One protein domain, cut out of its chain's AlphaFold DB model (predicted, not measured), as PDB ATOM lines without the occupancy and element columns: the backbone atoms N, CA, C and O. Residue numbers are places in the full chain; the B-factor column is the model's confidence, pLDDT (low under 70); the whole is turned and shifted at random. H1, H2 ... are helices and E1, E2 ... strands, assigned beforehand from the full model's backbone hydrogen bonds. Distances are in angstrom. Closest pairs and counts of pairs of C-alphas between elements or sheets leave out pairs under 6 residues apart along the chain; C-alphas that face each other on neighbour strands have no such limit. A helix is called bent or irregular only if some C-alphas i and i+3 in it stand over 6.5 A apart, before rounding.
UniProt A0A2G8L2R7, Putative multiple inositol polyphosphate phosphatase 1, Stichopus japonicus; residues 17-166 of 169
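What this domain is: This is residues 17 to 166 of the 169 residues of the protein "Putative multiple inositol polyphosphate phosphatase 1" of Stichopus japonicus (UniProt A0A2G8L2R7). An elongated model has a helical end, H1 with H3 and the short H4, and at its other end a small antiparallel sheet whose long E1 and E2 hairpin reaches the far tip. The long, kinked helix H2 bridges them, running from H3 over one face of the sheet, with H5 on that same face: two layers. The 150 printed residues run H1 H2 H3 H4 E1 E2 E3 H5, class mixed; the sheet E1 E2 E3 is a meander, each strand the antiparallel neighbour of the one before. It is loose, radius of gyration of the C-alphas 18.3 A, spanning 61 by 32 by 30 A.

Where its parts are: H1, residues 17 to 35, begins at C-alpha 17 (58.765, 56.061, 105.335) and is 26.1 A long. H2, residues 40 to 62, is 32.7 A long, with a kink of 33 degrees near residue 47; it is irregular, C-alphas 42 and 45 being 7.1 A apart. H3 is residues 77 to 86, H4 111 to 114, E1 123 to 130 with 21.3 A, E2 138 to 145 with 23.0 A, E3 152 to 154. H5, residues 155 to 164, ends at C-alpha 164 (25.236, 36.865, 87.447) and is only just irregular, C-alphas 158 and 161 being 6.8 A apart.

How they stand to each other: H1 touches H3 with residues 31 to 35, closest C-alphas Ala 35 and Asp 78 at 5.2 A, and H4 with residues 24 to 32, closest Asp 28 and Ala 111 at 5.4 A. H2 touches H3 with residues 42 to 50, about perpendicular at 78 degrees, closest C-alphas Tyr 43 and Gly 82 at 4.0 A. H2 is on the sheet, over E1 and E2, at a height of 9.4 A. H5, over none of the strands, touches H2, closest C-alphas Cys 47 and Val 162 at 6.8 A. In the hairpins, N 126 and O 142 of E1 and E2 are 3.2 A apart, N 143 and O 153 of E2 and E3 3.0 A. Every O i to N i+4 pair is within hydrogen-bond range in H1 and H3, 14 of 19 in H2 and 2 of 6 in H5, where 6 of 7 O i to N i+3 pairs are; H4 is too short for an i+4 pair.

The domain as a whole: The farthest C-alphas, Asp 19 and Met 135, are 63.5 A apart. The printed part has no cut; the links H2 to H3 and H3 to H4 are long. Residues 64 to 66, 104 and 130 to 166 have pLDDT under 70.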
ATOM      1  N   GLN A  17      59.426  56.697 106.475       89.31
ATOM      2  CA  GLN A  17      58.765  56.061 105.335       89.31
ATOM      3  C   GLN A  17      58.085  54.733 105.720       89.31
ATOM      4  O   GLN A  17      57.039  54.408 105.163       89.31
ATOM      5  N   SER A  18      58.641  53.983 106.678       89.94
ATOM      6  CA  SER A  18      58.014  52.763 107.202       89.94
ATOM      7  C   SER A  18      56.722  53.047 107.963       89.94
ATOM      8  O   SER A  18      55.761  52.304 107.792       89.94
ATOM      9  N   ASP A  19      56.669  54.134 108.738       92.12
ATOM     10  CA  ASP A  19      55.445  54.530 109.447       92.12
ATOM     11  C   ASP A  19      54.343  54.901 108.448       92.12
ATOM     12  O   ASP A  19      53.193  54.497 108.601       92.12
ATOM     13  N   LEU A  20      54.706  55.621 107.380       90.12
ATOM     14  CA  LEU A  20      53.766  56.005 106.327       90.12
ATOM     15  C   LEU A  20      53.247  54.797 105.537       90.12
ATOM     16  O   LEU A  20      52.057  54.754 105.242       90.12
ATOM     17  N   ARG A  21      54.093  53.803 105.239       89.56
ATOM     18  CA  ARG A  21      53.651  52.551 104.592       89.56
ATOM     19  C   ARG A  21      52.720  51.734 105.478       89.56
ATOM     20  O   ARG A  21      51.743  51.183 104.984       89.56
ATOM     21  N   LEU A  22      52.995  51.677 106.781       91.25
ATOM     22  CA  LEU A  22      52.097  51.028 107.730       91.25
ATOM     23  C   LEU A  22      50.740  51.743 107.779       91.25
ATOM     24  O   LEU A  22      49.704  51.086 107.826       91.25
ATOM     25  N   ASN A  23      50.742  53.079 107.736       91.88
ATOM     26  CA  ASN A  23      49.513  53.863 107.679       91.88
ATOM     27  C   ASN A  23      48.750  53.655 106.362       91.88
ATOM     28  O   ASN A  23      47.534  53.532 106.390       91.88
ATOM     29  N   GLU A  24      49.440  53.595 105.222       91.75
ATOM     30  CA  GLU A  24      48.820  53.264 103.932       91.75
ATOM     31  C   GLU A  24      48.126  51.900 103.998       91.75
ATOM     32  O   GLU A  24      46.946  51.791 103.689       91.75
ATOM     33  N   TYR A  25      48.814  50.889 104.529       93.69
ATOM     34  CA  TYR A  25      48.236  49.560 104.690       93.69
ATOM     35  C   TYR A  25      47.039  49.523 105.652       93.69
ATOM     36  O   TYR A  25      46.096  48.756 105.457       93.69
ATOM     37  N   LEU A  26      47.055  50.352 106.701       94.19
ATOM     38  CA  LEU A  26      45.913  50.499 107.599       94.19
ATOM     39  C   LEU A  26      44.685  51.043 106.854       94.19
ATOM     40  O   LEU A  26      43.594  50.503 107.027       94.19
ATOM     41  N   GLU A  27      44.862  52.068 106.022       93.56
ATOM     42  CA  GLU A  27      43.782  52.602 105.183       93.56
ATOM     43  C   GLU A  27      43.310  51.564 104.157       93.56
ATOM     44  O   GLU A  27      42.108  51.382 103.959       93.56
ATOM     45  N   ASP A  28      44.229  50.793 103.577       94.38
ATOM     46  CA  ASP A  28      43.893  49.725 102.636       94.38
ATOM     47  C   ASP A  28      43.038  48.631 103.275       94.38
ATOM     48  O   ASP A  28      42.089  48.149 102.653       94.38
ATOM     49  N   LEU A  29      43.315  48.260 104.530       95.50
ATOM     50  CA  LEU A  29      42.466  47.342 105.289       95.50
ATOM     51  C   LEU A  29      41.054  47.905 105.465       95.50
ATOM     52  O   LEU A  29      40.079  47.176 105.267       95.50
ATOM     53  N   VAL A  30      40.935  49.181 105.836       95.00
ATOM     54  CA  VAL A  30      39.636  49.834 106.036       95.00
ATOM     55  C   VAL A  30      38.842  49.825 104.734       95.00
ATOM     56  O   VAL A  30      37.741  49.277 104.698       95.00
ATOM     57  N   GLU A  31      39.410  50.343 103.650       95.00
ATOM     58  CA  GLU A  31      38.730  50.448 102.356       95.00
ATOM     59  C   GLU A  31      38.398  49.070 101.767       95.00
ATOM     60  O   GLU A  31      37.295  48.848 101.254       95.00
ATOM     61  N   TYR A  32      39.310  48.098 101.888       95.75
ATOM     62  CA  TYR A  32      39.077  46.740 101.399       95.75
ATOM     63  C   TYR A  32      37.870  46.085 102.079       95.75
ATOM     64  O   TYR A  32      36.968  45.568 101.408       95.75
ATOM     65  N   TRP A  33      37.848  46.104 103.415       96.69
ATOM     66  CA  TRP A  33      36.846  45.388 104.206       96.69
ATOM     67  C   TRP A  33      35.523  46.139 104.346       96.69
ATOM     68  O   TRP A  33      34.485  45.491 104.493       96.69
ATOM     69  N   TYR A  34      35.537  47.469 104.271       95.19
ATOM     70  CA  TYR A  34      34.345  48.297 104.450       95.19
ATOM     71  C   TYR A  34      33.650  48.667 103.134       95.19
ATOM     72  O   TYR A  34      32.422  48.691 103.087       95.19
ATOM     73  N   ALA A  35      34.405  48.916 102.060       92.88
ATOM     74  CA  ALA A  35      33.861  49.487 100.825       92.88
ATOM     75  C   ALA A  35      34.103  48.634  99.566       92.88
ATOM     76  O   ALA A  35      33.429  48.829  98.551       92.88
ATOM     77  N   SER A  36      35.032  47.676  99.614       94.31
ATOM     78  CA  SER A  36      35.443  46.886  98.448       94.31
ATOM     79  C   SER A  36      35.159  45.385  98.623       94.31
ATOM     80  O   SER A  36      34.095  44.996  99.107       94.31
ATOM     81  N   HIS A  37      36.079  44.525  98.179       94.62
ATOM     82  CA  HIS A  37      35.930  43.074  98.026       94.62
ATOM     83  C   HIS A  37      35.797  42.281  99.327       94.62
ATOM     84  O   HIS A  37      35.545  41.076  99.261       94.62
ATOM     85  N   GLY A  38      35.957  42.908 100.495       95.31
ATOM     86  CA  GLY A  38      35.854  42.216 101.779       95.31
ATOM     87  C   GLY A  38      34.517  41.504 101.981       95.31
ATOM     88  O   GLY A  38      34.499  40.348 102.405       95.31
ATOM     89  N   TYR A  39      33.408  42.152 101.613       94.94
ATOM     90  CA  TYR A  39      32.070  41.563 101.672       94.94
ATOM     91  C   TYR A  39      31.227  41.967 100.465       94.94
ATOM     92  O   TYR A  39      31.241  43.117 100.031       94.94
ATOM     93  N   SER A  40      30.410  41.038  99.962       93.06
ATOM     94  CA  SER A  40      29.512  41.312  98.834       93.06
ATOM     95  C   SER A  40      28.524  42.441  99.125       93.06
ATOM     96  O   SER A  40      28.242  43.254  98.248       93.06
ATOM     97  N   SER A  41      28.060  42.561 100.372       94.50
ATOM     98  CA  SER A  41      27.179  43.646 100.819       94.50
ATOM     99  C   SER A  41      27.740  45.047 100.569       94.50
ATOM    100  O   SER A  41      26.955  45.980 100.426       94.50
ATOM    101  N   ASN A  42      29.065  45.196 100.492       93.81
ATOM    102  CA  ASN A  42      29.716  46.492 100.310       93.81
ATOM    103  C   ASN A  42      29.494  47.031  98.891       93.81
ATOM    104  O   ASN A  42      29.246  48.218  98.701       93.81
ATOM    105  N   TYR A  43      29.531  46.154  97.884       93.44
ATOM    106  CA  TYR A  43      29.469  46.558  96.480       93.44
ATOM    107  C   TYR A  43      28.143  46.245  95.779       93.44
ATOM    108  O   TYR A  43      27.843  46.878  94.767       93.44
ATOM    109  N   GLN A  44      27.306  45.355  96.321       92.50
ATOM    110  CA  GLN A  44      25.967  45.053  95.787       92.50
ATOM    111  C   GLN A  44      25.081  46.297  95.551       92.50
ATOM    112  O   GLN A  44      24.442  46.387  94.500       92.50
ATOM    113  N   PRO A  45      25.066  47.326  96.424       91.69
ATOM    114  CA  PRO A  45      24.318  48.558  96.149       91.69
ATOM    115  C   PRO A  45      24.739  49.274  94.851       91.69
ATOM    116  O   PRO A  45      23.938  49.985  94.236       91.69
ATOM    117  N   SER A  46      25.970  49.047  94.380       92.00
ATOM    118  CA  SER A  46      26.490  49.624  93.134       92.00
ATOM    119  C   SER A  46      25.826  49.049  91.879       92.00
ATOM    120  O   SER A  46      25.956  49.646  90.808       92.00
ATOM    121  N   CYS A  47      25.041  47.968  91.985       91.06
ATOM    122  CA  CYS A  47      24.263  47.403  90.876       91.06
ATOM    123  C   CYS A  47      23.342  48.444  90.232       91.06
ATOM    124  O   CYS A  47      23.227  48.509  89.007       91.06
ATOM    125  N   VAL A  48      22.737  49.324  91.037       91.44
ATOM    126  CA  VAL A  48      21.880  50.408  90.533       91.44
ATOM    127  C   VAL A  48      22.687  51.403  89.695       91.44
ATOM    128  O   VAL A  48      22.233  51.848  88.637       91.44
ATOM    129  N   LEU A  49      23.902  51.746  90.133       91.62
ATOM    130  CA  LEU A  49      24.792  52.640  89.396       91.62
ATOM    131  C   LEU A  49      25.264  51.996  88.088       91.62
ATOM    132  O   LEU A  49      25.160  52.628  87.035       91.62
ATOM    133  N   LEU A  50      25.705  50.737  88.138       88.50
ATOM    134  CA  LEU A  50      26.150  49.993  86.961       88.50
ATOM    135  C   LEU A  50      25.020  49.840  85.933       88.50
ATOM    136  O   LEU A  50      25.224  50.116  84.754       88.50
ATOM    137  N   LYS A  51      23.796  49.517  86.374       89.00
ATOM    138  CA  LYS A  51      22.607  49.459  85.511       89.00
ATOM    139  C   LYS A  51      22.341  50.795  84.817       89.00
ATOM    140  O   LYS A  51      22.122  50.819  83.610       89.00
ATOM    141  N   ASN A  52      22.415  51.907  85.547       90.06
ATOM    142  CA  ASN A  52      22.221  53.241  84.976       90.06
ATOM    143  C   ASN A  52      23.288  53.598  83.928       90.06
ATOM    144  O   ASN A  52      22.949  54.151  82.879       90.06
ATOM    145  N   ILE A  53      24.560  53.279  84.192       88.62
ATOM    146  CA  ILE A  53      25.665  53.470  83.235       88.62
ATOM    147  C   ILE A  53      25.395  52.649  81.972       88.62
ATOM    148  O   ILE A  53      25.411  53.183  80.862       88.62
ATOM    149  N   SER A  54      25.073  51.371  82.142       85.62
ATOM    150  CA  SER A  54      24.794  50.445  81.051       85.62
ATOM    151  C   SER A  54      23.610  50.882  80.188       85.62
ATOM    152  O   SER A  54      23.736  50.943  78.966       85.62
ATOM    153  N   SER A  55      22.483  51.267  80.793       86.94
ATOM    154  CA  SER A  55      21.314  51.772  80.059       86.94
ATOM    155  C   SER A  55      21.618  53.063  79.296       86.94
ATOM    156  O   SER A  55      21.149  53.245  78.169       86.94
ATOM    157  N   TYR A  56      22.432  53.954  79.867       87.62
ATOM    158  CA  TYR A  56      22.869  55.167  79.178       87.62
ATOM    159  C   TYR A  56      23.733  54.847  77.949       87.62
ATOM    160  O   TYR A  56      23.481  55.385  76.868       87.62
ATOM    161  N   LEU A  57      24.697  53.930  78.080       85.12
ATOM    162  CA  LEU A  57      25.551  53.493  76.971       85.12
ATOM    163  C   LEU A  57      24.747  52.786  75.869       85.12
ATOM    164  O   LEU A  57      24.956  53.070  74.692       85.12
ATOM    165  N   GLN A  58      23.782  51.932  76.225       83.50
ATOM    166  CA  GLN A  58      22.869  51.294  75.263       83.50
ATOM    167  C   GLN A  58      22.041  52.326  74.496       83.50
ATOM    168  O   GLN A  58      21.999  52.314  73.267       83.50
ATOM    169  N   THR A  59      21.458  53.290  75.208       85.75
ATOM    170  CA  THR A  59      20.693  54.370  74.576       85.75
ATOM    171  C   THR A  59      21.579  55.197  73.638       85.75
ATOM    172  O   THR A  59      21.133  55.631  72.577       85.75
ATOM    173  N   ALA A  60      22.855  55.410  73.980       85.44
ATOM    174  CA  ALA A  60      23.814  56.092  73.108       85.44
ATOM    175  C   ALA A  60      24.130  55.297  71.826       85.44
ATOM    176  O   ALA A  60      24.285  55.895  70.759       85.44
ATOM    177  N   VAL A  61      24.172  53.964  71.907       83.62
ATOM    178  CA  VAL A  61      24.328  53.067  70.750       83.62
ATOM    179  C   VAL A  61      23.113  53.126  69.819       83.62
ATOM    180  O   VAL A  61      23.280  53.214  68.599       83.62
ATOM    181  N   GLU A  62      21.905  53.078  70.381       83.75
ATOM    182  CA  GLU A  62      20.642  53.013  69.633       83.75
ATOM    183  C   GLU A  62      20.232  54.367  69.042       83.75
ATOM    184  O   GLU A  62      19.786  54.451  67.897       83.75
ATOM    185  N   GLN A  63      20.406  55.448  69.805       82.50
ATOM    186  CA  GLN A  63      19.876  56.778  69.496       82.50
ATOM    187  C   GLN A  63      20.991  57.794  69.210       82.50
ATOM    188  O   GLN A  63      20.919  58.938  69.653       82.50
ATOM    189  N   LYS A  64      22.010  57.386  68.437       69.88
ATOM    190  CA  LYS A  64      23.283  58.099  68.173       69.88
ATOM    191  C   LYS A  64      23.226  59.630  68.031       69.88
ATOM    192  O   LYS A  64      24.199  60.294  68.370       69.88
ATOM    193  N   SER A  65      22.140  60.206  67.501       65.94
ATOM    194  CA  SER A  65      21.995  61.660  67.306       65.94
ATOM    195  C   SER A  65      21.219  62.399  68.404       65.94
ATOM    196  O   SER A  65      21.278  63.627  68.448       65.94
ATOM    197  N   LYS A  66      20.489  61.693  69.275       69.62
ATOM    198  CA  LYS A  66      19.592  62.281  70.289       69.62
ATOM    199  C   LYS A  66      20.134  62.181  71.715       69.62
ATOM    200  O   LYS A  66      19.673  62.910  72.592       69.62
ATOM    201  N   THR A  67      21.106  61.311  71.961       73.38
ATOM    202  CA  THR A  67      21.667  61.100  73.300       73.38
ATOM    203  C   THR A  67      22.698  62.179  73.637       73.38
ATOM    204  O   THR A  67      23.507  62.575  72.796       73.38
ATOM    205  N   LYS A  68      22.698  62.667  74.888       79.50
ATOM    206  CA  LYS A  68      23.756  63.564  75.387       79.50
ATOM    207  C   LYS A  68      25.116  62.888  75.197       79.50
ATOM    208  O   LYS A  68      25.227  61.696  75.464       79.50
ATOM    209  N   LYS A  69      26.142  63.641  74.781       81.81
ATOM    210  CA  LYS A  69      27.487  63.104  74.478       81.81
ATOM    211  C   LYS A  69      28.330  62.750  75.711       81.81
ATOM    212  O   LYS A  69      29.386  62.153  75.555       81.81
ATOM    213  N   GLY A  70      27.888  63.123  76.910       85.69
ATOM    214  CA  GLY A  70      28.573  62.791  78.155       85.69
ATOM    215  C   GLY A  70      27.657  62.917  79.368       85.69
ATOM    216  O   GLY A  70      26.713  63.715  79.373       85.69
ATOM    217  N   MET A  71      27.957  62.120  80.390       89.12
ATOM    218  CA  MET A  71      27.321  62.140  81.702       89.12
ATOM    219  C   MET A  71      28.420  62.128  82.762       89.12
ATOM    220  O   MET A  71      29.240  61.217  82.783       89.12
ATOM    221  N   PHE A  72      28.411  63.126  83.641       91.56
ATOM    222  CA  PHE A  72      29.363  63.243  84.742       91.56
ATOM    223  C   PHE A  72      28.625  63.045  86.064       91.56
ATOM    224  O   PHE A  72      27.542  63.603  86.263       91.56
ATOM    225  N   LYS A  73      29.195  62.227  86.946       91.62
ATOM    226  CA  LYS A  73      28.685  61.954  88.290       91.62
ATOM    227  C   LYS A  73      29.816  62.190  89.284       91.62
ATOM    228  O   LYS A  73      30.946  61.803  89.013       91.62
ATOM    229  N   PHE A  74      29.486  62.810  90.408       93.62
ATOM    230  CA  PHE A  74      30.404  63.052  91.515       93.62
ATOM    231  C   PHE A  74      29.891  62.271  92.718       93.62
ATOM    232  O   PHE A  74      28.685  62.269  92.975       93.62
ATOM    233  N   ALA A  75      30.790  61.573  93.398       92.44
ATOM    234  CA  ALA A  75      30.464  60.684  94.502       92.44
ATOM    235  C   ALA A  75      31.647  60.589  95.480       92.44
ATOM    236  O   ALA A  75      32.651  61.283  95.312       92.44
ATOM    237  N   HIS A  76      31.501  59.738  96.492       93.44
ATOM    238  CA  HIS A  76      32.540  59.432  97.475       93.44
ATOM    239  C   HIS A  76      33.418  58.253  97.019       93.44
ATOM    240  O   HIS A  76      33.043  57.527  96.090       93.44
ATOM    241  N   SER A  77      34.562  58.057  97.684       91.81
ATOM    242  CA  SER A  77      35.478  56.922  97.473       91.81
ATOM    243  C   SER A  77      34.734  55.590  97.520       91.81
ATOM    244  O   SER A  77      34.865  54.796  96.592       91.81
ATOM    245  N   ASP A  78      33.847  55.408  98.498       92.56
ATOM    246  CA  ASP A  78      33.072  54.179  98.694       92.56
ATOM    247  C   ASP A  78      32.231  53.815  97.466       92.56
ATOM    248  O   ASP A  78      32.084  52.650  97.109       92.56
ATOM    249  N   THR A  79      31.693  54.819  96.763       93.12
ATOM    250  CA  THR A  79      30.916  54.589  95.534       93.12
ATOM    251  C   THR A  79      31.807  54.084  94.403       93.12
ATOM    252  O   THR A  79      31.386  53.243  93.607       93.12
ATOM    253  N   VAL A  80      33.035  54.598  94.317       91.44
ATOM    254  CA  VAL A  80      34.024  54.157  93.329       91.44
ATOM    255  C   VAL A  80      34.521  52.754  93.680       91.44
ATOM    256  O   VAL A  80      34.502  51.890  92.804       91.44
ATOM    257  N   HIS A  81      34.869  52.489  94.943       91.69
ATOM    258  CA  HIS A  81      35.247  51.156  95.425       91.69
ATOM    259  C   HIS A  81      34.152  50.128  95.167       91.69
ATOM    260  O   HIS A  81      34.426  49.088  94.563       91.69
ATOM    261  N   GLY A  82      32.911  50.433  95.541       92.94
ATOM    262  CA  GLY A  82      31.774  49.554  95.314       92.94
ATOM    263  C   GLY A  82      31.584  49.242  93.829       92.94
ATOM    264  O   GLY A  82      31.468  48.081  93.447       92.94
ATOM    265  N   LEU A  83      31.623  50.249  92.954       91.00
ATOM    266  CA  LEU A  83      31.460  50.022  91.518       91.00
ATOM    267  C   LEU A  83      32.610  49.195  90.920       91.00
ATOM    268  O   LEU A  83      32.350  48.271  90.151       91.00
ATOM    269  N   LEU A  84      33.863  49.495  91.273       89.31
ATOM    270  CA  LEU A  84      35.026  48.741  90.796       89.31
ATOM    271  C   LEU A  84      35.009  47.292  91.300       89.31
ATOM    272  O   LEU A  84      35.311  46.379  90.533       89.31
ATOM    273  N   SER A  85      34.583  47.074  92.545       90.94
ATOM    274  CA  SER A  85      34.502  45.737  93.148       90.94
ATOM    275  C   SER A  85      33.382  44.902  92.538       90.94
ATOM    276  O   SER A  85      33.592  43.733  92.233       90.94
ATOM    277  N   LEU A  86      32.221  45.510  92.261       90.56
ATOM    278  CA  LEU A  86      31.135  44.856  91.525       90.56
ATOM    279  C   LEU A  86      31.578  44.412  90.120       90.56
ATOM    280  O   LEU A  86      31.114  43.401  89.601       90.56
ATOM    281  N   MET A  87      32.487  45.165  89.499       85.62
ATOM    282  CA  MET A  87      33.084  44.831  88.204       85.62
ATOM    283  C   MET A  87      34.269  43.854  88.303       85.62
ATOM    284  O   MET A  87      34.909  43.581  87.285       85.62
ATOM    285  N   ASP A  88      34.540  43.336  89.502       86.62
ATOM    286  CA  ASP A  88      35.641  42.428  89.838       86.62
ATOM    287  C   ASP A  88      37.038  42.992  89.508       86.62
ATOM    288  O   ASP A  88      37.969  42.259  89.185       86.62
ATOM    289  N   LEU A  89      37.197  44.322  89.562       85.44
ATOM    290  CA  LEU A  89      38.475  45.002  89.334       85.44
ATOM    291  C   LEU A  89      39.250  45.174  90.643       85.44
ATOM    292  O   LEU A  89      38.650  45.312  91.708       85.44
ATOM    293  N   TYR A  90      40.583  45.222  90.552       86.00
ATOM    294  CA  TYR A  90      41.488  45.410  91.699       86.00
ATOM    295  C   TYR A  90      41.327  44.365  92.809       86.00
ATOM    296  O   TYR A  90      41.594  44.645  93.974       86.00
ATOM    297  N   ARG A  91      40.875  43.155  92.465       89.25
ATOM    298  CA  ARG A  91      40.825  42.049  93.414       89.25
ATOM    299  C   ARG A  91      42.241  41.486  93.607       89.25
ATOM    300  O   ARG A  91      42.788  40.961  92.636       89.25
ATOM    301  N   PRO A  92      42.836  41.579  94.809       90.19
ATOM    302  CA  PRO A  92      44.156  41.013  95.058       90.19
ATOM    303  C   PRO A  92      44.083  39.479  95.103       90.19
ATOM    304  O   PRO A  92      43.035  38.912  95.426       90.19
ATOM    305  N   GLU A  93      45.199  38.799  94.820       89.75
ATOM    306  CA  GLU A  93      45.285  37.334  94.964       89.75
ATOM    307  C   GLU A  93      45.124  36.915  96.433       89.75
ATOM    308  O   GLU A  93      44.428  35.949  96.753       89.75
ATOM    309  N   VAL A  94      45.724  37.693  97.336       90.62
ATOM    310  CA  VAL A  94      45.634  37.516  98.785       90.62
ATOM    311  C   VAL A  94      44.927  38.725  99.387       90.62
ATOM    312  O   VAL A  94      45.370  39.858  99.225       90.62
ATOM    313  N   ALA A  95      43.831  38.489 100.109       93.31
ATOM    314  CA  ALA A  95      43.119  39.560 100.801       93.31
ATOM    315  C   ALA A  95      44.019  40.222 101.870       93.31
ATOM    316  O   ALA A  95      44.716  39.505 102.599       93.31
ATOM    317  N   PRO A  96      43.995  41.561 102.008       92.94
ATOM    318  CA  PRO A  96      44.724  42.246 103.067       92.94
ATOM    319  C   PRO A  96      44.105  41.901 104.429       92.94
ATOM    320  O   PRO A  96      42.886  41.925 104.604       92.94
ATOM    321  N   LEU A  97      44.936  41.548 105.403       93.88
ATOM    322  CA  LEU A  97      44.570  41.142 106.756       93.88
ATOM    323  C   LEU A  97      45.493  41.834 107.759       93.88
ATOM    324  O   LEU A  97      46.671  42.048 107.504       93.88
ATOM    325  N   ALA A  98      45.010  42.071 108.978       92.75
ATOM    326  CA  ALA A  98      45.814  42.709 110.025       92.75
ATOM    327  C   ALA A  98      47.154  41.996 110.335       92.75
ATOM    328  O   ALA A  98      48.043  42.596 110.933       92.75
ATOM    329  N   ASN A  99      47.305  40.722 109.953       93.00
ATOM    330  CA  ASN A  99      48.492  39.904 110.205       93.00
ATOM    331  C   ASN A  99      49.347  39.599 108.960       93.00
ATOM    332  O   ASN A  99      50.314  38.850 109.096       93.00
ATOM    333  N   ASN A 100      49.012  40.120 107.772       90.88
ATOM    334  CA  ASN A 100      49.773  39.863 106.541       90.88
ATOM    335  C   ASN A 100      50.328  41.145 105.895       90.88
ATOM    336  O   ASN A 100      50.497  41.197 104.678       90.88
ATOM    337  N   TYR A 101      50.668  42.148 106.717       90.06
ATOM    338  CA  TYR A 101      51.406  43.329 106.262       90.06
ATOM    339  C   TYR A 101      52.715  42.916 105.561       90.06
ATOM    340  O   TYR A 101      53.550  42.235 106.172       90.06
ATOM    341  N   PRO A 102      52.924  43.308 104.294       82.44
ATOM    342  CA  PRO A 102      54.132  42.973 103.560       82.44
ATOM    343  C   PRO A 102      55.298  43.860 104.005       82.44
ATOM    344  O   PRO A 102      55.324  45.066 103.775       82.44
ATOM    345  N   ILE A 103      56.308  43.251 104.619       71.12
ATOM    346  CA  ILE A 103      57.470  43.992 105.126       71.12
ATOM    347  C   ILE A 103      58.378  44.479 103.972       71.12
ATOM    348  O   ILE A 103      58.964  45.552 104.086       71.12
ATOM    349  N   ASP A 104      58.410  43.772 102.830       69.25
ATOM    350  CA  ASP A 104      59.387  44.014 101.747       69.25
ATOM    351  C   ASP A 104      58.805  44.050 100.318       69.25
ATOM    352  O   ASP A 104      59.556  44.145  99.345       69.25
ATOM    353  N   VAL A 105      57.482  43.983 100.152       73.62
ATOM    354  CA  VAL A 105      56.837  43.954  98.826       73.62
ATOM    355  C   VAL A 105      55.710  44.970  98.718       73.62
ATOM    356  O   VAL A 105      55.054  45.304  99.700       73.62
ATOM    357  N   VAL A 106      55.496  45.468  97.502       72.25
ATOM    358  CA  VAL A 106      54.269  46.192  97.154       72.25
ATOM    359  C   VAL A 106      53.131  45.173  97.171       72.25
ATOM    360  O   VAL A 106      53.286  44.092  96.606       72.25
ATOM    361  N   TRP A 107      52.031  45.488  97.846       84.00
ATOM    362  CA  TRP A 107      50.836  44.650  97.835       84.00
ATOM    363  C   TRP A 107      49.876  45.076  96.727       84.00
ATOM    364  O   TRP A 107      49.891  46.213  96.258       84.00
ATOM    365  N   ASP A 108      49.025  44.141  96.319       83.81
ATOM    366  CA  ASP A 108      48.210  44.275  95.108       83.81
ATOM    367  C   ASP A 108      47.000  45.215  95.261       83.81
ATOM    368  O   ASP A 108      46.381  45.591  94.266       83.81
ATOM    369  N   TYR A 109      46.646  45.593  96.492       90.31
ATOM    370  CA  TYR A 109      45.490  46.441  96.786       90.31
ATOM    371  C   TYR A 109      45.909  47.717  97.517       90.31
ATOM    372  O   TYR A 109      46.153  47.671  98.714       90.31
ATOM    373  N   SER A 110      45.942  48.853  96.819       90.38
ATOM    374  CA  SER A 110      46.215  50.165  97.423       90.38
ATOM    375  C   SER A 110      45.081  51.140  97.113       90.38
ATOM    376  O   SER A 110      44.863  51.527  95.961       90.38
ATOM    377  N   ALA A 111      44.352  51.563  98.142       89.81
ATOM    378  CA  ALA A 111      43.327  52.594  98.073       89.81
ATOM    379  C   ALA A 111      43.915  53.935  97.611       89.81
ATOM    380  O   ALA A 111      43.269  54.656  96.852       89.81
ATOM    381  N   ALA A 112      45.175  54.226  97.954       87.88
ATOM    382  CA  ALA A 112      45.882  55.408  97.464       87.88
ATOM    383  C   ALA A 112      46.027  55.428  95.928       87.88
ATOM    384  O   ALA A 112      46.087  56.505  95.332       87.88
ATOM    385  N   ILE A 113      46.042  54.258  95.278       86.25
ATOM    386  CA  ILE A 113      46.035  54.121  93.813       86.25
ATOM    387  C   ILE A 113      44.601  54.053  93.270       86.25
ATOM    388  O   ILE A 113      44.295  54.672  92.250       86.25
ATOM    389  N   ILE A 114      43.715  53.311  93.935       87.56
ATOM    390  CA  ILE A 114      42.367  53.024  93.429       87.56
ATOM    391  C   ILE A 114      41.447  54.249  93.548       87.56
ATOM    392  O   ILE A 114      40.773  54.612  92.577       87.56
ATOM    393  N   THR A 115      41.431  54.911  94.707       89.94
ATOM    394  CA  THR A 115      40.563  56.057  95.021       89.94
ATOM    395  C   THR A 115      41.314  57.231  95.674       89.94
ATOM    396  O   THR A 115      40.862  57.769  96.688       89.94
ATOM    397  N   PRO A 116      42.408  57.749  95.072       89.88
ATOM    398  CA  PRO A 116      43.010  58.991  95.551       89.88
ATOM    399  C   PRO A 116      41.997  60.146  95.549       89.88
ATOM    400  O   PRO A 116      40.928  60.085  94.927       89.88
ATOM    401  N   PHE A 117      42.354  61.255  96.201       87.25
ATOM    402  CA  PHE A 117      41.543  62.469  96.125       87.25
ATOM    403  C   PHE A 117      41.268  62.861  94.669       87.25
ATOM    404  O   PHE A 117      42.176  62.911  93.842       87.25
ATOM    405  N   ALA A 118      39.997  63.154  94.377       87.56
ATOM    406  CA  ALA A 118      39.506  63.437  93.027       87.56
ATOM    407  C   ALA A 118      39.742  62.297  92.011       87.56
ATOM    408  O   ALA A 118      39.872  62.546  90.805       87.56
ATOM    409  N   SER A 119      39.759  61.044  92.484       86.75
ATOM    410  CA  SER A 119      39.750  59.866  91.619       86.75
ATOM    411  C   SER A 119      38.595  59.923  90.623       86.75
ATOM    412  O   SER A 119      37.499  60.422  90.899       86.75
ATOM    413  N   ASN A 120      38.864  59.442  89.413       86.31
ATOM    414  CA  ASN A 120      37.908  59.461  88.323       86.31
ATOM    415  C   ASN A 120      37.909  58.118  87.600       86.31
ATOM    416  O   ASN A 120      38.945  57.503  87.369       86.31
ATOM    417  N   ILE A 121      36.712  57.686  87.224       85.38
ATOM    418  CA  ILE A 121      36.496  56.521  86.377       85.38
ATOM    419  C   ILE A 121      35.680  56.974  85.172       85.38
ATOM    420  O   ILE A 121      34.650  57.637  85.298       85.38
ATOM    421  N   GLY A 122      36.178  56.661  83.982       86.62
ATOM    422  CA  GLY A 122      35.538  57.018  82.722       86.62
ATOM    423  C   GLY A 122      35.078  55.769  81.996       86.62
ATOM    424  O   GLY A 122      35.845  54.818  81.911       86.62
ATOM    425  N   PHE A 123      33.862  55.808  81.453       85.25
ATOM    426  CA  PHE A 123      33.313  54.792  80.559       85.25
ATOM    427  C   PHE A 123      33.179  55.411  79.170       85.25
ATOM    428  O   PHE A 123      32.285  56.225  78.938       85.25
ATOM    429  N   THR A 124      34.082  55.062  78.253       82.62
ATOM    430  CA  THR A 124      34.082  55.650  76.902       82.62
ATOM    431  C   THR A 124      33.602  54.646  75.870       82.62
ATOM    432  O   THR A 124      34.130  53.543  75.795       82.62
ATOM    433  N   LEU A 125      32.620  55.053  75.062       79.38
ATOM    434  CA  LEU A 125      32.046  54.256  73.985       79.38
ATOM    435  C   LEU A 125      32.717  54.600  72.650       79.38
ATOM    436  O   LEU A 125      32.565  55.716  72.152       79.38
ATOM    437  N   PHE A 126      33.392  53.632  72.033       77.25
ATOM    438  CA  PHE A 126      33.953  53.790  70.686       77.25
ATOM    439  C   PHE A 126      33.131  53.039  69.647       77.25
ATOM    440  O   PHE A 126      32.706  51.914  69.891       77.25
ATOM    441  N   GLN A 127      32.951  53.637  68.467       76.50
ATOM    442  CA  GLN A 127      32.363  52.961  67.315       76.50
ATOM    443  C   GLN A 127      33.471  52.522  66.351       76.50
ATOM    444  O   GLN A 127      34.053  53.355  65.658       76.50
ATOM    445  N   CYS A 128      33.722  51.215  66.259       70.69
ATOM    446  CA  CYS A 128      34.698  50.668  65.315       70.69
ATOM    447  C   CYS A 128      34.007  50.189  64.023       70.69
ATOM    448  O   CYS A 128      33.053  49.405  64.106       70.69
ATOM    449  N   PRO A 129      34.470  50.600  62.827       70.31
ATOM    450  CA  PRO A 129      34.010  50.015  61.572       70.31
ATOM    451  C   PRO A 129      34.608  48.609  61.406       70.31
ATOM    452  O   PRO A 129      35.823  48.463  61.291       70.31
ATOM    453  N   VAL A 130      33.780  47.560  61.378       65.00
ATOM    454  CA  VAL A 130      34.251  46.205  61.043       65.00
ATOM    455  C   VAL A 130      34.072  45.974  59.546       65.00
ATOM    456  O   VAL A 130      32.949  45.893  59.051       65.00
ATOM    457  N   THR A 131      35.174  45.843  58.813       55.81
ATOM    458  CA  THR A 131      35.169  45.407  57.412       55.81
ATOM    459  C   THR A 131      35.283  43.884  57.365       55.81
ATOM    460  O   THR A 131      36.335  43.321  57.650       55.81
ATOM    461  N   SER A 132      34.195  43.191  57.020       53.44
ATOM    462  CA  SER A 132      34.234  41.760  56.695       53.44
ATOM    463  C   SER A 132      34.348  41.573  55.177       53.44
ATOM    464  O   SER A 132      33.762  42.339  54.411       53.44
ATOM    465  N   ARG A 133      35.077  40.542  54.713       54.66
ATOM    466  CA  ARG A 133      35.184  40.189  53.275       54.66
ATOM    467  C   ARG A 133      33.838  39.795  52.636       54.66
ATOM    468  O   ARG A 133      33.760  39.662  51.422       54.66
ATOM    469  N   LEU A 134      32.785  39.637  53.437       54.66
ATOM    470  CA  LEU A 134      31.424  39.315  53.018       54.66
ATOM    471  C   LEU A 134      30.483  40.433  53.479       54.66
ATOM    472  O   LEU A 134      29.862  40.285  54.519       54.66
ATOM    473  N   MET A 135      30.428  41.551  52.742       47.31
ATOM    474  CA  MET A 135      29.411  42.629  52.779       47.31
ATOM    475  C   MET A 135      28.451  42.682  53.998       47.31
ATOM    476  O   MET A 135      27.232  42.740  53.854       47.31
ATOM    477  N   LYS A 136      28.985  42.707  55.221       42.16
ATOM    478  CA  LYS A 136      28.255  43.013  56.454       42.16
ATOM    479  C   LYS A 136      29.184  43.826  57.334       42.16
ATOM    480  O   LYS A 136      30.141  43.294  57.901       42.16
ATOM    481  N   VAL A 137      28.903  45.125  57.413       47.69
ATOM    482  CA  VAL A 137      29.515  46.015  58.399       47.69
ATOM    483  C   VAL A 137      28.845  45.713  59.733       47.69
ATOM    484  O   VAL A 137      27.694  46.081  59.955       47.69
ATOM    485  N   THR A 138      29.537  44.995  60.611       52.97
ATOM    486  CA  THR A 138      29.125  44.880  62.013       52.97
ATOM    487  C   THR A 138      29.710  46.053  62.793       52.97
ATOM    488  O   THR A 138      30.797  46.541  62.496       52.97
ATOM    489  N   THR A 139      28.964  46.572  63.768       56.88
ATOM    490  CA  THR A 139      29.465  47.635  64.648       56.88
ATOM    491  C   THR A 139      29.878  47.002  65.966       56.88
ATOM    492  O   THR A 139      29.051  46.368  66.617       56.88
ATOM    493  N   LYS A 140      31.148  47.156  66.348       61.88
ATOM    494  CA  LYS A 140      31.632  46.781  67.680       61.88
ATOM    495  C   LYS A 140      31.761  48.028  68.540       61.88
ATOM    496  O   LYS A 140      32.239  49.056  68.058       61.88
ATOM    497  N   TYR A 141      31.341  47.897  69.794       63.19
ATOM    498  CA  TYR A 141      31.451  48.939  70.802       63.19
ATOM    499  C   TYR A 141      32.444  48.512  71.872       63.19
ATOM    500  O   TYR A 141      32.260  47.482  72.526       63.19
ATOM    501  N   LEU A 142      33.504  49.302  71.997       59.59
ATOM    502  CA  LEU A 142      34.578  49.091  72.955       59.59
ATOM    503  C   LEU A 142      34.371  50.007  74.152       59.59
ATOM    504  O   LEU A 142      34.054  51.184  73.957       59.59
ATOM    505  N   LEU A 143      34.566  49.461  75.348       60.31
ATOM    506  CA  LEU A 143      34.543  50.198  76.598       60.31
ATOM    507  C   LEU A 143      35.961  50.303  77.167       60.31
ATOM    508  O   LEU A 143      36.613  49.285  77.396       60.31
ATOM    509  N   LEU A 144      36.402  51.540  77.404       59.12
ATOM    510  CA  LEU A 144      37.600  51.864  78.183       59.12
ATOM    511  C   LEU A 144      37.203  52.239  79.609       59.12
ATOM    512  O   LEU A 144      36.303  53.067  79.760       59.12
ATOM    513  N   ILE A 145      37.902  51.682  80.602       63.59
ATOM    514  CA  ILE A 145      37.790  52.035  82.026       63.59
ATOM    515  C   ILE A 145      39.067  52.785  82.418       63.59
ATOM    516  O   ILE A 145      40.129  52.190  82.566       63.59
ATOM    517  N   ALA A 146      38.980  54.108  82.550       54.81
ATOM    518  CA  ALA A 146      40.160  54.985  82.605       54.81
ATOM    519  C   ALA A 146      41.134  54.747  83.782       54.81
ATOM    520  O   ALA A 146      42.295  55.122  83.661       54.81
ATOM    521  N   ASN A 147      40.715  54.092  84.872       56.50
ATOM    522  CA  ASN A 147      41.629  53.762  85.976       56.50
ATOM    523  C   ASN A 147      42.557  52.572  85.648       56.50
ATOM    524  O   ASN A 147      43.550  52.381  86.328       56.50
ATOM    525  N   ASN A 148      42.272  51.794  84.595       50.34
ATOM    526  CA  ASN A 148      43.163  50.768  84.046       50.34
ATOM    527  C   ASN A 148      43.165  50.875  82.505       50.34
ATOM    528  O   ASN A 148      42.436  50.148  81.825       50.34
ATOM    529  N   PRO A 149      43.947  51.806  81.922       45.75
ATOM    530  CA  PRO A 149      43.878  52.155  80.496       45.75
ATOM    531  C   PRO A 149      44.285  51.017  79.539       45.75
ATOM    532  O   PRO A 149      44.118  51.139  78.325       45.75
ATOM    533  N   SER A 150      44.801  49.910  80.073       42.28
ATOM    534  CA  SER A 150      45.158  48.684  79.353       42.28
ATOM    535  C   SER A 150      43.984  47.715  79.156       42.28
ATOM    536  O   SER A 150      44.100  46.778  78.365       42.28
ATOM    537  N   GLU A 151      42.859  47.912  79.849       56.12
ATOM    538  CA  GLU A 151      41.754  46.956  79.873       56.12
ATOM    539  C   GLU A 151      40.591  47.407  78.980       56.12
ATOM    540  O   GLU A 151      39.794  48.287  79.312       56.12
ATOM    541  N   TYR A 152      40.495  46.777  77.810       59.72
ATOM    542  CA  TYR A 152      39.397  46.963  76.871       59.72
ATOM    543  C   TYR A 152      38.380  45.831  77.031       59.72
ATOM    544  O   TYR A 152      38.728  44.656  76.904       59.72
ATOM    545  N   ARG A 153      37.107  46.167  77.259       65.38
ATOM    546  CA  ARG A 153      36.003  45.190  77.336       65.38
ATOM    547  C   ARG A 153      35.012  45.410  76.194       65.38
ATOM    548  O   ARG A 153      34.814  46.549  75.756       65.38
ATOM    549  N   ASN A 154      34.352  44.349  75.716       67.12
ATOM    550  CA  ASN A 154      33.173  44.560  74.876       67.12
ATOM    551  C   ASN A 154      32.058  45.132  75.747       67.12
ATOM    552  O   ASN A 154      31.924  44.770  76.915       67.12
ATOM    553  N   LEU A 155      31.210  45.979  75.164       67.06
ATOM    554  CA  LEU A 155      30.063  46.526  75.889       67.06
ATOM    555  C   LEU A 155      29.168  45.418  76.481       67.06
ATOM    556  O   LEU A 155      28.665  45.584  77.584       67.06
ATOM    557  N   SER A 156      29.024  44.276  75.794       66.00
ATOM    558  CA  SER A 156      28.295  43.092  76.279       66.00
ATOM    559  C   SER A 156      28.833  42.532  77.599       66.00
ATOM    560  O   SER A 156      28.074  41.978  78.390       66.00
ATOM    561  N   ASP A 157      30.128  42.692  77.854       67.56
ATOM    562  CA  ASP A 157      30.805  42.073  78.992       67.56
ATOM    563  C   ASP A 157      30.555  42.874  80.278       67.56
ATOM    564  O   ASP A 157      30.586  42.312  81.369       67.56
ATOM    565  N   LEU A 158      30.203  44.163  80.155       64.81
ATOM    566  CA  LEU A 158      29.764  45.005  81.275       64.81
ATOM    567  C   LEU A 158      28.458  44.492  81.911       64.81
ATOM    568  O   LEU A 158      28.176  44.782  83.071       64.81
ATOM    569  N   PHE A 159      27.662  43.721  81.165       58.75
ATOM    570  CA  PHE A 159      26.408  43.152  81.653       58.75
ATOM    571  C   PHE A 159      26.601  41.821  82.376       58.75
ATOM    572  O   PHE A 159      25.714  41.425  83.119       58.75
ATOM    573  N   LEU A 160      27.730  41.127  82.200       59.62
ATOM    574  CA  LEU A 160      27.939  39.814  82.819       59.62
ATOM    575  C   LEU A 160      27.899  39.846  84.358       59.62
ATOM    576  O   LEU A 160      27.286  38.941  84.917       59.62
ATOM    577  N   PRO A 161      28.468  40.851  85.056       54.50
ATOM    578  CA  PRO A 161      28.302  40.975  86.505       54.50
ATOM    579  C   PRO A 161      26.838  41.219  86.894       54.50
ATOM    580  O   PRO A 161      26.324  40.562  87.788       54.50
ATOM    581  N   VAL A 162      26.135  42.081  86.148       48.72
ATOM    582  CA  VAL A 162      24.709  42.391  86.367       48.72
ATOM    583  C   VAL A 162      23.817  41.161  86.162       48.72
ATOM    584  O   VAL A 162      22.839  40.995  86.875       48.72
ATOM    585  N   LEU A 163      24.157  40.296  85.201       42.66
ATOM    586  CA  LEU A 163      23.406  39.081  84.865       42.66
ATOM    587  C   LEU A 163      23.724  37.900  85.793       42.66
ATOM    588  O   LEU A 163      22.905  36.994  85.928       42.66
ATOM    589  N   LYS A 164      24.906  37.871  86.423       47.66
ATOM    590  CA  LYS A 164      25.236  36.865  87.447       47.66
ATOM    591  C   LYS A 164      24.464  37.101  88.746       47.66
ATOM    592  O   LYS A 164      24.158  36.132  89.433       47.66
ATOM    593  N   ASP A 165      24.107  38.355  89.016       45.75
ATOM    594  CA  ASP A 165      23.347  38.777  90.193       45.75
ATOM    595  C   ASP A 165      21.827  38.883  89.946       45.75
ATOM    596  O   ASP A 165      21.106  39.402  90.796       45.75
ATOM    597  N   ASP A 166      21.285  38.252  88.888       39.50
ATOM    598  CA  ASP A 166      19.853  37.866  88.809       39.50
ATOM    599  C   ASP A 166      19.477  36.784  89.869       39.50
ATOM    600  O   ASP A 166      18.516  36.029  89.729       39.50
TER     601      ASP A 166